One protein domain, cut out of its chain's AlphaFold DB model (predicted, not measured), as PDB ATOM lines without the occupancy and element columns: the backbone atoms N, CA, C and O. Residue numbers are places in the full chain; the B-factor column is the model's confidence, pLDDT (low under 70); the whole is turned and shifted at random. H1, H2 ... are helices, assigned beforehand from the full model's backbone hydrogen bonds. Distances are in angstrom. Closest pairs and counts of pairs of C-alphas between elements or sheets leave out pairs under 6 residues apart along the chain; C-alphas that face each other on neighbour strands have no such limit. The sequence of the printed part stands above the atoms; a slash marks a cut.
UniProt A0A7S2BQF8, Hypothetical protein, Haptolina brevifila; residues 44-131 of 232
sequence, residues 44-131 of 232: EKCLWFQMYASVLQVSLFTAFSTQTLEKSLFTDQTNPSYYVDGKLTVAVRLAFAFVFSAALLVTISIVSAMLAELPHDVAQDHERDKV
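This is residues 44 to 131 of the 232 residues of the protein "Hypothetical protein" of Haptolina brevifila (UniProt A0A7S2BQF8). Two long helices, H1 and H3, run opposite ways and make a narrow V, closed near Ser 59 and Ala 97 and open toward residues 44 and 114. At the closed end lie the short helix H2 and a long loop, residues 73 to 89, that leads back to H3; at the far end of H3 a tail with helix H4, within the free residues 109 to 131, sticks out along the long axis. The printed part has 88 residues with four named helices, in the order H1, H2, H3, H4, and no named strand; the class is all helix. The whole is an extended rod, with a radius of gyration of the C-alphas of 21.0 A and spans of 71 by 27 by 16 A.

H1 covers residues 44 to 65 and is 30.9 A long; its first C-alpha, that of Glu 44, is at (-152.854, 196.701, 120.660). H2 covers residues 67 to 72 and is 8.9 A long. H3, the longest helix with 25 residues, covers residues 90 to 114 and is 36.0 A long, beginning with C-alpha 90 at (-150.111, 222.182, 96.733). H4 covers residues 120 to 131, is 16.7 A long and ends with C-alpha 131 at (-170.622, 171.425, 123.581).

H1 and H3 touch, with 18 pairs of C-alphas within 8 A; the closest are those of Ser 59 and Ala 97, 5.1 A apart. They run opposite ways at a steep tilt of 38 degrees, only just past shallow, and their centres are 10.6 A apart. H1 and H2 are close but not clearly touching: their closest C-alphas, those of Ala 63 and Leu 69, are 7.4 A apart, and their lines are about perpendicular at 73 degrees. H2 and H3 are apart, and H4 is apart from H1, H2 and H3. In the loop between H2 and H3, residues 83 to 84 pair with residues 87 to 88, antiparallel. In H1, H2, H3 and H4 every O i to N i+4 pair is within hydrogen-bond range.

The two C-alphas farthest apart, those of Asp 85 and Val 131, are 72.0 A apart. Residues 44 to 50 of H1 stand free, and so do residues 109 to 131, of which 109 to 114 belong to H3 and 120 to 131 to H4. Without these stretches the body has 58 residues and spans 39 by 17 by 17 A. The printed part has no cut. The links H1 to H2 and H3 to H4 are tight, and the link H2 to H3 is long, with 17 residues. The mean pLDDT of the printed part is 84.4; 19 residues are under 70, namely 67 to 69, 71 to 82 and 84 to 87.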
ATOM      1  N   GLU A  44    -152.220 197.006 121.937       93.19
ATOM      2  CA  GLU A  44    -152.854 196.701 120.660       93.19
ATOM      3  C   GLU A  44    -153.445 197.965 120.022       93.19
ATOM      4  O   GLU A  44    -153.208 198.251 118.848       93.19
ATOM      5  N   LYS A  45    -154.123 198.800 120.817       92.88
ATOM      6  CA  LYS A  45    -154.677 200.079 120.349       92.88
ATOM      7  C   LYS A  45    -153.576 201.026 119.868       92.88
ATOM      8  O   LYS A  45    -153.754 201.711 118.862       92.88
ATOM      9  N   CYS A  46    -152.427 201.040 120.547       95.88
ATOM     10  CA  CYS A  46    -151.261 201.814 120.117       95.88
ATOM     11  C   CYS A  46    -150.719 201.336 118.761       95.88
ATOM     12  O   CYS A  46    -150.359 202.165 117.925       95.88
ATOM     13  N   LEU A  47    -150.679 200.022 118.520       94.12
ATOM     14  CA  LEU A  47    -150.240 199.460 117.240       94.12
ATOM     15  C   LEU A  47    -151.205 199.816 116.103       94.12
ATOM     16  O   LEU A  47    -150.755 200.234 115.036       94.12
ATOM     17  N   TRP A  48    -152.517 199.749 116.345       93.81
ATOM     18  CA  TRP A  48    -153.522 200.204 115.381       93.81
ATOM     19  C   TRP A  48    -153.382 201.694 115.067       93.81
ATOM     20  O   TRP A  48    -153.363 202.086 113.900       93.81
ATOM     21  N   PHE A  49    -153.207 202.534 116.090       94.25
ATOM     22  CA  PHE A  49    -152.947 203.960 115.898       94.25
ATOM     23  C   PHE A  49    -151.694 204.207 115.045       94.25
ATOM     24  O   PHE A  49    -151.737 204.987 114.092       94.25
ATOM     25  N   GLN A  50    -150.598 203.500 115.338       95.88
ATOM     26  CA  GLN A  50    -149.355 203.598 114.576       95.88
ATOM     27  C   GLN A  50    -149.545 203.170 113.114       95.88
ATOM     28  O   GLN A  50    -148.998 203.812 112.215       95.88
ATOM     29  N   MET A  51    -150.347 202.133 112.854       95.44
ATOM     30  CA  MET A  51    -150.696 201.713 111.497       95.44
ATOM     31  C   MET A  51    -151.399 202.846 110.736       95.44
ATOM     32  O   MET A  51    -150.943 203.221 109.654       95.44
ATOM     33  N   TYR A  52    -152.442 203.458 111.304       94.12
ATOM     34  CA  TYR A  52    -153.151 204.571 110.657       94.12
ATOM     35  C   TYR A  52    -152.244 205.788 110.424       94.12
ATOM     36  O   TYR A  52    -152.247 206.371 109.336       94.12
ATOM     37  N   ALA A  53    -151.412 206.137 111.409       94.50
ATOM     38  CA  ALA A  53    -150.439 207.217 111.281       94.50
ATOM     39  C   ALA A  53    -149.416 206.941 110.162       94.50
ATOM     40  O   ALA A  53    -149.066 207.849 109.406       94.50
ATOM     41  N   SER A  54    -148.978 205.686 110.009       95.62
ATOM     42  CA  SER A  54    -148.028 205.293 108.965       95.62
ATOM     43  C   SER A  54    -148.599 205.472 107.553       95.62
ATOM     44  O   SER A  54    -147.900 205.973 106.672       95.62
ATOM     45  N   VAL A  55    -149.886 205.164 107.339       96.00
ATOM     46  CA  VAL A  55    -150.556 205.360 106.043       96.00
ATOM     47  C   VAL A  55    -150.574 206.840 105.670       96.00
ATOM     48  O   VAL A  55    -150.243 207.198 104.537       96.00
ATOM     49  N   LEU A  56    -150.892 207.712 106.630       93.81
ATOM     50  CA  LEU A  56    -150.866 209.158 106.420       93.81
ATOM     51  C   LEU A  56    -149.452 209.647 106.068       93.81
ATOM     52  O   LEU A  56    -149.277 210.382 105.095       93.81
ATOM     53  N   GLN A  57    -148.437 209.206 106.818       94.44
ATOM     54  CA  GLN A  57    -147.037 209.577 106.589       94.44
ATOM     55  C   GLN A  57    -146.547 209.150 105.205       94.44
ATOM     56  O   GLN A  57    -145.975 209.966 104.483       94.44
ATOM     57  N   VAL A  58    -146.798 207.900 104.805       92.50
ATOM     58  CA  VAL A  58    -146.402 207.383 103.486       92.50
ATOM     59  C   VAL A  58    -147.133 208.126 102.369       92.50
ATOM     60  O   VAL A  58    -146.519 208.451 101.351       92.50
ATOM     61  N   SER A  59    -148.410 208.456 102.561       92.69
ATOM     62  CA  SER A  59    -149.213 209.183 101.569       92.69
ATOM     63  C   SER A  59    -148.712 210.609 101.359       92.69
ATOM     64  O   SER A  59    -148.483 211.023 100.222       92.69
ATOM     65  N   LEU A  60    -148.459 211.341 102.447       91.88
ATOM     66  CA  LEU A  60    -147.884 212.686 102.393       91.88
ATOM     67  C   LEU A  60    -146.467 212.660 101.816       91.88
ATOM     68  O   LEU A  60    -146.147 213.434 100.916       91.88
ATOM     69  N   PHE A  61    -145.624 211.733 102.273       90.06
ATOM     70  CA  PHE A  61    -144.275 211.587 101.742       90.06
ATOM     71  C   PHE A  61    -144.300 211.319 100.236       90.06
ATOM     72  O   PHE A  61    -143.574 211.965  99.484       90.06
ATOM     73  N   THR A  62    -145.179 210.433  99.772       88.38
ATOM     74  CA  THR A  62    -145.337 210.135  98.345       88.38
ATOM     75  C   THR A  62    -145.803 211.367  97.573       88.38
ATOM     76  O   THR A  62    -145.202 211.693  96.549       88.38
ATOM     77  N   ALA A  63    -146.799 212.091  98.085       88.88
ATOM     78  CA  ALA A  63    -147.356 213.277  97.446       88.88
ATOM     79  C   ALA A  63    -146.353 214.433  97.299       88.88
ATOM     80  O   ALA A  63    -146.404 215.171  96.314       88.88
ATOM     81  N   PHE A  64    -145.432 214.599  98.253       86.94
ATOM     82  CA  PHE A  64    -144.480 215.716  98.265       86.94
ATOM     83  C   PHE A  64    -143.078 215.348  97.758       86.94
ATOM     84  O   PHE A  64    -142.439 216.171  97.107       86.94
ATOM     85  N   SER A  65    -142.600 214.124  97.994       82.38
ATOM     86  CA  SER A  65    -141.246 213.690  97.611       82.38
ATOM     87  C   SER A  65    -141.146 213.246  96.148       82.38
ATOM     88  O   SER A  65    -140.070 213.281  95.548       82.38
ATOM     89  N   THR A  66    -142.252 212.802  95.554       72.69
ATOM     90  CA  THR A  66    -142.206 212.090  94.278       72.69
ATOM     91  C   THR A  66    -142.338 213.054  93.100       72.69
ATOM     92  O   THR A  66    -143.435 213.486  92.761       72.69
ATOM     93  N   GLN A  67    -141.225 213.338  92.413       69.94
ATOM     94  CA  GLN A  67    -141.231 214.028  91.108       69.94
ATOM     95  C   GLN A  67    -141.971 213.222  90.023       69.94
ATOM     96  O   GLN A  67    -142.376 213.759  88.996       69.94
ATOM     97  N   THR A  68    -142.174 211.919  90.245       62.34
ATOM     98  CA  THR A  68    -142.928 211.036  89.347       62.34
ATOM     99  C   THR A  68    -144.399 211.433  89.235       62.34
ATOM    100  O   THR A  68    -144.967 211.227  88.172       62.34
ATOM    101  N   LEU A  69    -145.022 212.045  90.255       67.12
ATOM    102  CA  LEU A  69    -146.408 212.540  90.155       67.12
ATOM    103  C   LEU A  69    -146.553 213.576  89.042       67.12
ATOM    104  O   LEU A  69    -147.462 213.495  88.219       67.12
ATOM    105  N   GLU A  70    -145.606 214.508  88.991       70.25
ATOM    106  CA  GLU A  70    -145.582 215.582  88.001       70.25
ATOM    107  C   GLU A  70    -145.361 215.040  86.586       70.25
ATOM    108  O   GLU A  70    -145.868 215.624  85.636       70.25
ATOM    109  N   LYS A  71    -144.639 213.917  86.453       67.06
ATOM    110  CA  LYS A  71    -144.294 213.291  85.167       67.06
ATOM    111  C   LYS A  71    -145.282 212.228  84.668       67.06
ATOM    112  O   LYS A  71    -145.311 211.950  83.479       67.06
ATOM    113  N   SER A  72    -146.025 211.572  85.562       67.69
ATOM    114  CA  SER A  72    -146.844 210.392  85.217       67.69
ATOM    115  C   SER A  72    -148.342 210.666  85.153       67.69
ATOM    116  O   SER A  72    -149.015 210.066  84.324       67.69
ATOM    117  N   LEU A  73    -148.869 211.549  86.006       66.38
ATOM    118  CA  LEU A  73    -150.312 211.800  86.104       66.38
ATOM    119  C   LEU A  73    -150.740 213.135  85.494       66.38
ATOM    120  O   LEU A  73    -151.868 213.250  85.034       66.38
ATOM    121  N   PHE A  74    -149.852 214.131  85.494       65.00
ATOM    122  CA  PHE A  74    -150.207 215.507  85.129       65.00
ATOM    123  C   PHE A  74    -149.434 216.054  83.926       65.00
ATOM    124  O   PHE A  74    -149.642 217.200  83.546       65.00
ATOM    125  N   THR A  75    -148.597 215.246  83.268       61.81
ATOM    126  CA  THR A  75    -147.965 215.636  81.996       61.81
ATOM    127  C   THR A  75    -148.950 215.479  80.834       61.81
ATOM    128  O   THR A  75    -148.712 214.726  79.898       61.81
ATOM    129  N   ASP A  76    -150.078 216.179  80.893       62.16
ATOM    130  CA  ASP A  76    -150.829 216.493  79.686       62.16
ATOM    131  C   ASP A  76    -150.273 217.815  79.145       62.16
ATOM    132  O   ASP A  76    -150.507 218.887  79.704       62.16
ATOM    133  N   GLN A  77    -149.477 217.731  78.075       59.09
ATOM    134  CA  GLN A  77    -148.867 218.900  77.427       59.09
ATOM    135  C   GLN A  77    -149.906 219.893  76.887       59.09
ATOM    136  O   GLN A  77    -149.542 221.020  76.556       59.09
ATOM    137  N   THR A  78    -151.180 219.499  76.785       62.88
ATOM    138  CA  THR A  78    -152.215 220.315  76.147       62.88
ATOM    139  C   THR A  78    -152.927 221.290  77.091       62.88
ATOM    140  O   THR A  78    -153.475 222.274  76.604       62.88
ATOM    141  N   ASN A  79    -152.876 221.100  78.421       59.28
ATOM    142  CA  ASN A  79    -153.603 221.944  79.385       59.28
ATOM    143  C   ASN A  79    -152.755 222.335  80.618       59.28
ATOM    144  O   ASN A  79    -152.706 221.596  81.603       59.28
ATOM    145  N   PRO A  80    -152.136 223.532  80.640       64.06
ATOM    146  CA  PRO A  80    -151.247 223.953  81.728       64.06
ATOM    147  C   PRO A  80    -151.951 224.423  83.020       64.06
ATOM    148  O   PRO A  80    -151.272 224.870  83.940       64.06
ATOM    149  N   SER A  81    -153.281 224.315  83.152       66.88
ATOM    150  CA  SER A  81    -154.045 224.901  84.276       66.88
ATOM    151  C   SER A  81    -153.689 224.385  85.681       66.88
ATOM    152  O   SER A  81    -154.100 224.995  86.665       66.88
ATOM    153  N   TYR A  82    -152.934 223.292  85.803       69.31
ATOM    154  CA  TYR A  82    -152.588 222.670  87.090       69.31
ATOM    155  C   TYR A  82    -151.157 222.962  87.566       69.31
ATOM    156  O   TYR A  82    -150.790 222.570  88.681       69.31
ATOM    157  N   TYR A  83    -150.361 223.657  86.748       71.56
ATOM    158  CA  TYR A  83    -148.984 224.027  87.055       71.56
ATOM    159  C   TYR A  83    -148.883 225.528  87.311       71.56
ATOM    160  O   TYR A  83    -149.290 226.340  86.486       71.56
ATOM    161  N   VAL A  84    -148.286 225.894  88.442       68.12
ATOM    162  CA  VAL A  84    -147.866 227.270  88.734       68.12
ATOM    163  C   VAL A  84    -146.341 227.236  88.805       68.12
ATOM    164  O   VAL A  84    -145.778 226.401  89.513       68.12
ATOM    165  N   ASP A  85    -145.663 228.055  88.000       68.62
ATOM    166  CA  ASP A  85    -144.192 228.115  87.908       68.62
ATOM    167  C   ASP A  85    -143.506 226.772  87.581       68.62
ATOM    168  O   ASP A  85    -142.406 226.473  88.053       68.62
ATOM    169  N   GLY A  86    -144.172 225.919  86.794       65.69
ATOM    170  CA  GLY A  86    -143.653 224.597  86.424       65.69
ATOM    171  C   GLY A  86    -143.692 223.560  87.553       65.69
ATOM    172  O   GLY A  86    -143.102 222.490  87.412       65.69
ATOM    173  N   LYS A  87    -144.395 223.844  88.659       69.69
ATOM    174  CA  LYS A  87    -144.608 222.918  89.780       69.69
ATOM    175  C   LYS A  87    -146.088 222.608  89.964       69.69
ATOM    176  O   LYS A  87    -146.947 223.475  89.791       69.69
ATOM    177  N   LEU A  88    -146.385 221.369  90.354       77.62
ATOM    178  CA  LEU A  88    -147.750 220.960  90.681       77.62
ATOM    179  C   LEU A  88    -148.242 221.701  91.932       77.62
ATOM    180  O   LEU A  88    -147.551 221.707  92.958       77.62
ATOM    181  N   THR A  89    -149.441 222.285  91.863       84.88
ATOM    182  CA  THR A  89    -150.019 223.042  92.985       84.88
ATOM    183  C   THR A  89    -150.155 222.194  94.256       84.88
ATOM    184  O   THR A  89    -150.446 220.995  94.221       84.88
ATOM    185  N   VAL A  90    -149.980 222.838  95.417       85.88
ATOM    186  CA  VAL A  90    -150.111 222.182  96.733       85.88
ATOM    187  C   VAL A  90    -151.502 221.573  96.914       85.88
ATOM    188  O   VAL A  90    -151.619 220.477  97.457       85.88
ATOM    189  N   ALA A  91    -152.544 222.234  96.401       87.44
ATOM    190  CA  ALA A  91    -153.916 221.737  96.453       87.44
ATOM    191  C   ALA A  91    -154.061 220.361  95.778       87.44
ATOM    192  O   ALA A  91    -154.623 219.446  96.375       87.44
ATOM    193  N   VAL A  92    -153.485 220.178  94.583       85.94
ATOM    194  CA  VAL A  92    -153.536 218.891  93.870       85.94
ATOM    195  C   VAL A  92    -152.725 217.818  94.599       85.94
ATOM    196  O   VAL A  92    -153.171 216.677  94.706       85.94
ATOM    197  N   ARG A  93    -151.568 218.172  95.174       87.94
ATOM    198  CA  ARG A  93    -150.758 217.237  95.981       87.94
ATOM    199  C   ARG A  93    -151.503 216.753  97.225       87.94
ATOM    200  O   ARG A  93    -151.463 215.564  97.532       87.94
ATOM    201  N   LEU A  94    -152.204 217.649  97.918       91.75
ATOM    202  CA  LEU A  94    -153.027 217.299  99.078       91.75
ATOM    203  C   LEU A  94    -154.239 216.449  98.682       91.75
ATOM    204  O   LEU A  94    -154.518 215.455  99.349       91.75
ATOM    205  N   ALA A  95    -154.914 216.786  97.579       91.38
ATOM    206  CA  ALA A  95    -156.016 215.984  97.051       91.38
ATOM    207  C   ALA A  95    -155.555 214.561  96.696       91.38
ATOM    208  O   ALA A  95    -156.191 213.585  97.091       91.38
ATOM    209  N   PHE A  96    -154.401 214.431  96.033       90.44
ATOM    210  CA  PHE A  96    -153.784 213.134  95.765       90.44
ATOM    211  C   PHE A  96    -153.461 212.376  97.059       90.44
ATOM    212  O   PHE A  96    -153.826 211.211  97.178       90.44
ATOM    213  N   ALA A  97    -152.821 213.019  98.043       92.88
ATOM    214  CA  ALA A  97    -152.492 212.381  99.320       92.88
ATOM    215  C   ALA A  97    -153.746 211.859 100.038       92.88
ATOM    216  O   ALA A  97    -153.730 210.760 100.595       92.88
ATOM    217  N   PHE A  98    -154.844 212.616  99.989       95.56
ATOM    218  CA  PHE A  98    -156.122 212.217 100.568       95.56
ATOM    219  C   PHE A  98    -156.708 210.988  99.859       95.56
ATOM    220  O   PHE A  98    -156.984 209.984 100.509       95.56
ATOM    221  N   VAL A  99    -156.814 211.013  98.527       95.19
ATOM    222  CA  VAL A  99    -157.343 209.874  97.751       95.19
ATOM    223  C   VAL A  99    -156.465 208.631  97.918       95.19
ATOM    224  O   VAL A  99    -156.974 207.532  98.128       95.19
ATOM    225  N   PHE A 100    -155.144 208.799  97.877       93.81
ATOM    226  CA  PHE A 100    -154.192 207.706  98.037       93.81
ATOM    227  C   PHE A 100    -154.257 207.088  99.440       93.81
ATOM    228  O   PHE A 100    -154.310 205.867  99.570       93.81
ATOM    229  N   SER A 101    -154.333 207.911 100.491       96.25
ATOM    230  CA  SER A 101    -154.494 207.410 101.861       96.25
ATOM    231  C   SER A 101    -155.818 206.663 102.049       96.25
ATOM    232  O   SER A 101    -155.813 205.571 102.613       96.25
ATOM    233  N   ALA A 102    -156.929 207.178 101.513       96.94
ATOM    234  CA  ALA A 102    -158.218 206.490 101.542       96.94
ATOM    235  C   ALA A 102    -158.159 205.132 100.819       96.94
ATOM    236  O   ALA A 102    -158.619 204.128 101.359       96.94
ATOM    237  N   ALA A 103    -157.538 205.071  99.636       96.38
ATOM    238  CA  ALA A 103    -157.376 203.828  98.883       96.38
ATOM    239  C   ALA A 103    -156.547 202.779  99.648       96.38
ATOM    240  O   ALA A 103    -156.908 201.599  99.677       96.38
ATOM    241  N   LEU A 104    -155.466 203.201 100.314       96.19
ATOM    242  CA  LEU A 104    -154.665 202.314 101.158       96.19
ATOM    243  C   LEU A 104    -155.461 201.799 102.360       96.19
ATOM    244  O   LEU A 104    -155.412 200.606 102.645       96.19
ATOM    245  N   LEU A 105    -156.230 202.657 103.034       96.19
ATOM    246  CA  LEU A 105    -157.070 202.244 104.162       96.19
ATOM    247  C   LEU A 105    -158.165 201.261 103.742       96.19
ATOM    248  O   LEU A 105    -158.405 200.282 104.448       96.19
ATOM    249  N   VAL A 106    -158.793 201.474 102.583       96.56
ATOM    250  CA  VAL A 106    -159.759 200.522 102.014       96.56
ATOM    251  C   VAL A 106    -159.080 199.188 101.722       96.56
ATOM    252  O   VAL A 106    -159.608 198.143 102.085       96.56
ATOM    253  N   THR A 107    -157.884 199.212 101.133       94.75
ATOM    254  CA  THR A 107    -157.117 197.990 100.850       94.75
ATOM    255  C   THR A 107    -156.785 197.232 102.133       94.75
ATOM    256  O   THR A 107    -157.020 196.029 102.206       94.75
ATOM    257  N   ILE A 108    -156.301 197.931 103.166       94.12
ATOM    258  CA  ILE A 108    -156.039 197.341 104.486       94.12
ATOM    259  C   ILE A 108    -157.325 196.737 105.054       94.12
ATOM    260  O   ILE A 108    -157.304 195.596 105.493       94.12
ATOM    261  N   SER A 109    -158.453 197.446 104.966       92.69
ATOM    262  CA  SER A 109    -159.748 196.963 105.466       92.69
ATOM    263  C   SER A 109    -160.225 195.703 104.736       92.69
ATOM    264  O   SER A 109    -160.728 194.783 105.371       92.69
ATOM    265  N   ILE A 110    -160.034 195.627 103.413       94.38
ATOM    266  CA  ILE A 110    -160.348 194.428 102.620       94.38
ATOM    267  C   ILE A 110    -159.460 193.261 103.053       94.38
ATOM    268  O   ILE A 110    -159.965 192.165 103.274       94.38
ATOM    269  N   VAL A 111    -158.152 193.485 103.200       93.00
ATOM    270  CA  VAL A 111    -157.216 192.444 103.650       93.00
ATOM    271  C   VAL A 111    -157.575 191.966 105.056       93.00
ATOM    272  O   VAL A 111    -157.635 190.761 105.282       93.00
ATOM    273  N   SER A 112    -157.887 192.881 105.975       90.50
ATOM    274  CA  SER A 112    -158.358 192.546 107.321       90.50
ATOM    275  C   SER A 112    -159.669 191.760 107.302       90.50
ATOM    276  O   SER A 112    -159.823 190.846 108.097       90.50
ATOM    277  N   ALA A 113    -160.586 192.048 106.375       89.44
ATOM    278  CA  ALA A 113    -161.818 191.274 106.218       89.44
ATOM    279  C   ALA A 113    -161.587 189.887 105.586       89.44
ATOM    280  O   ALA A 113    -162.362 188.965 105.828       89.44
ATOM    281  N   MET A 114    -160.543 189.730 104.765       90.38
ATOM    282  CA  MET A 114    -160.191 188.450 104.139       90.38
ATOM    283  C   MET A 114    -159.440 187.513 105.085       90.38
ATOM    284  O   MET A 114    -159.586 186.294 104.998       90.38
ATOM    285  N   LEU A 115    -158.620 188.067 105.974       87.12
ATOM    286  CA  LEU A 115    -157.913 187.298 106.985       87.12
ATOM    287  C   LEU A 115    -158.881 186.987 108.128       87.12
ATOM    288  O   LEU A 115    -159.147 187.834 108.974       87.12
ATOM    289  N   ALA A 116    -159.415 185.765 108.149       73.19
ATOM    290  CA  ALA A 116    -160.219 185.293 109.270       73.19
ATOM    291  C   ALA A 116    -159.426 185.442 110.582       73.19
ATOM    292  O   ALA A 116    -158.332 184.893 110.712       73.19
ATOM    293  N   GLU A 117    -159.988 186.168 111.552       74.25
ATOM    294  CA  GLU A 117    -159.342 186.458 112.844       74.25
ATOM    295  C   GLU A 117    -159.045 185.195 113.666       74.25
ATOM    296  O   GLU A 117    -158.195 185.211 114.556       74.25
ATOM    297  N   LEU A 118    -159.725 184.085 113.359       76.81
ATOM    298  CA  LEU A 118    -159.541 182.807 114.029       76.81
ATOM    299  C   LEU A 118    -159.281 181.703 112.994       76.81
ATOM    300  O   LEU A 118    -160.130 181.478 112.124       76.81
ATOM    301  N   PRO A 119    -158.143 180.984 113.071       82.25
ATOM    302  CA  PRO A 119    -157.932 179.812 112.235       82.25
ATOM    303  C   PRO A 119    -159.034 178.783 112.507       82.25
ATOM    304  O   PRO A 119    -159.465 178.599 113.649       82.25
ATOM    305  N   HIS A 120    -159.496 178.117 111.446       81.06
ATOM    306  CA  HIS A 120    -160.674 177.246 111.490       81.06
ATOM    307  C   HIS A 120    -160.571 176.153 112.563       81.06
ATOM    308  O   HIS A 120    -161.555 175.868 113.240       81.06
ATOM    309  N   ASP A 121    -159.372 175.610 112.776       84.31
ATOM    310  CA  ASP A 121    -159.123 174.544 113.751       84.31
ATOM    311  C   ASP A 121    -159.402 175.007 115.190       84.31
ATOM    312  O   ASP A 121    -160.090 174.329 115.948       84.31
ATOM    313  N   VAL A 122    -158.969 176.221 115.544       86.12
ATOM    314  CA  VAL A 122    -159.203 176.792 116.882       86.12
ATOM    315  C   VAL A 122    -160.676 177.155 117.070       86.12
ATOM    316  O   VAL A 122    -161.214 177.011 118.168       86.12
ATOM    317  N   ALA A 123    -161.352 177.592 116.004       83.31
ATOM    318  CA  ALA A 123    -162.792 177.830 116.040       83.31
ATOM    319  C   ALA A 123    -163.562 176.532 116.326       83.31
ATOM    320  O   ALA A 123    -164.469 176.521 117.157       83.31
ATOM    321  N   GLN A 124    -163.172 175.431 115.675       87.31
ATOM    322  CA  GLN A 124    -163.783 174.123 115.896       87.31
ATOM    323  C   GLN A 124    -163.536 173.605 117.309       87.31
ATOM    324  O   GLN A 124    -164.470 173.113 117.941       87.31
ATOM    325  N   ASP A 125    -162.312 173.724 117.818       89.06
ATOM    326  CA  ASP A 125    -161.989 173.275 119.171       89.06
ATOM    327  C   ASP A 125    -162.738 174.096 120.224       89.06
ATOM    328  O   ASP A 125    -163.305 173.534 121.159       89.06
ATOM    329  N   HIS A 126    -162.887 175.403 120.009       89.44
ATOM    330  CA  HIS A 126    -163.697 176.236 120.889       89.44
ATOM    331  C   HIS A 126    -165.183 175.830 120.895       89.44
ATOM    332  O   HIS A 126    -165.823 175.824 121.948       89.44
ATOM    333  N   GLU A 127    -165.747 175.471 119.740       89.56
ATOM    334  CA  GLU A 127    -167.121 174.957 119.663       89.56
ATOM    335  C   GLU A 127    -167.260 173.580 120.328       89.56
ATOM    336  O   GLU A 127    -168.225 173.340 121.058       89.56
ATOM    337  N   ARG A 128    -166.276 172.688 120.157       91.81
ATOM    338  CA  ARG A 128    -166.236 171.396 120.862       91.81
ATOM    339  C   ARG A 128    -166.231 171.597 122.373       91.81
ATOM    340  O   ARG A 128    -167.032 170.967 123.065       91.81
ATOM    341  N   ASP A 129    -165.406 172.511 122.875       92.00
ATOM    342  CA  ASP A 129    -165.321 172.824 124.303       92.00
ATOM    343  C   ASP A 129    -166.662 173.317 124.864       92.00
ATOM    344  O   ASP A 129    -167.096 172.868 125.930       92.00
ATOM    345  N   LYS A 130    -167.385 174.172 124.125       92.25
ATOM    346  CA  LYS A 130    -168.732 174.632 124.516       92.25
ATOM    347  C   LYS A 130    -169.735 173.486 124.601       92.25
ATOM    348  O   LYS A 130    -170.527 173.418 125.548       92.25
ATOM    349  N   VAL A 131    -169.721 172.585 123.617       93.19
ATOM    350  CA  VAL A 131    -170.622 171.425 123.581       93.19
ATOM    351  C   VAL A 131    -170.317 170.475 124.741       93.19
ATOM    352  O   VAL A 131    -171.242 170.019 125.418       93.19
TER     353      VAL A 131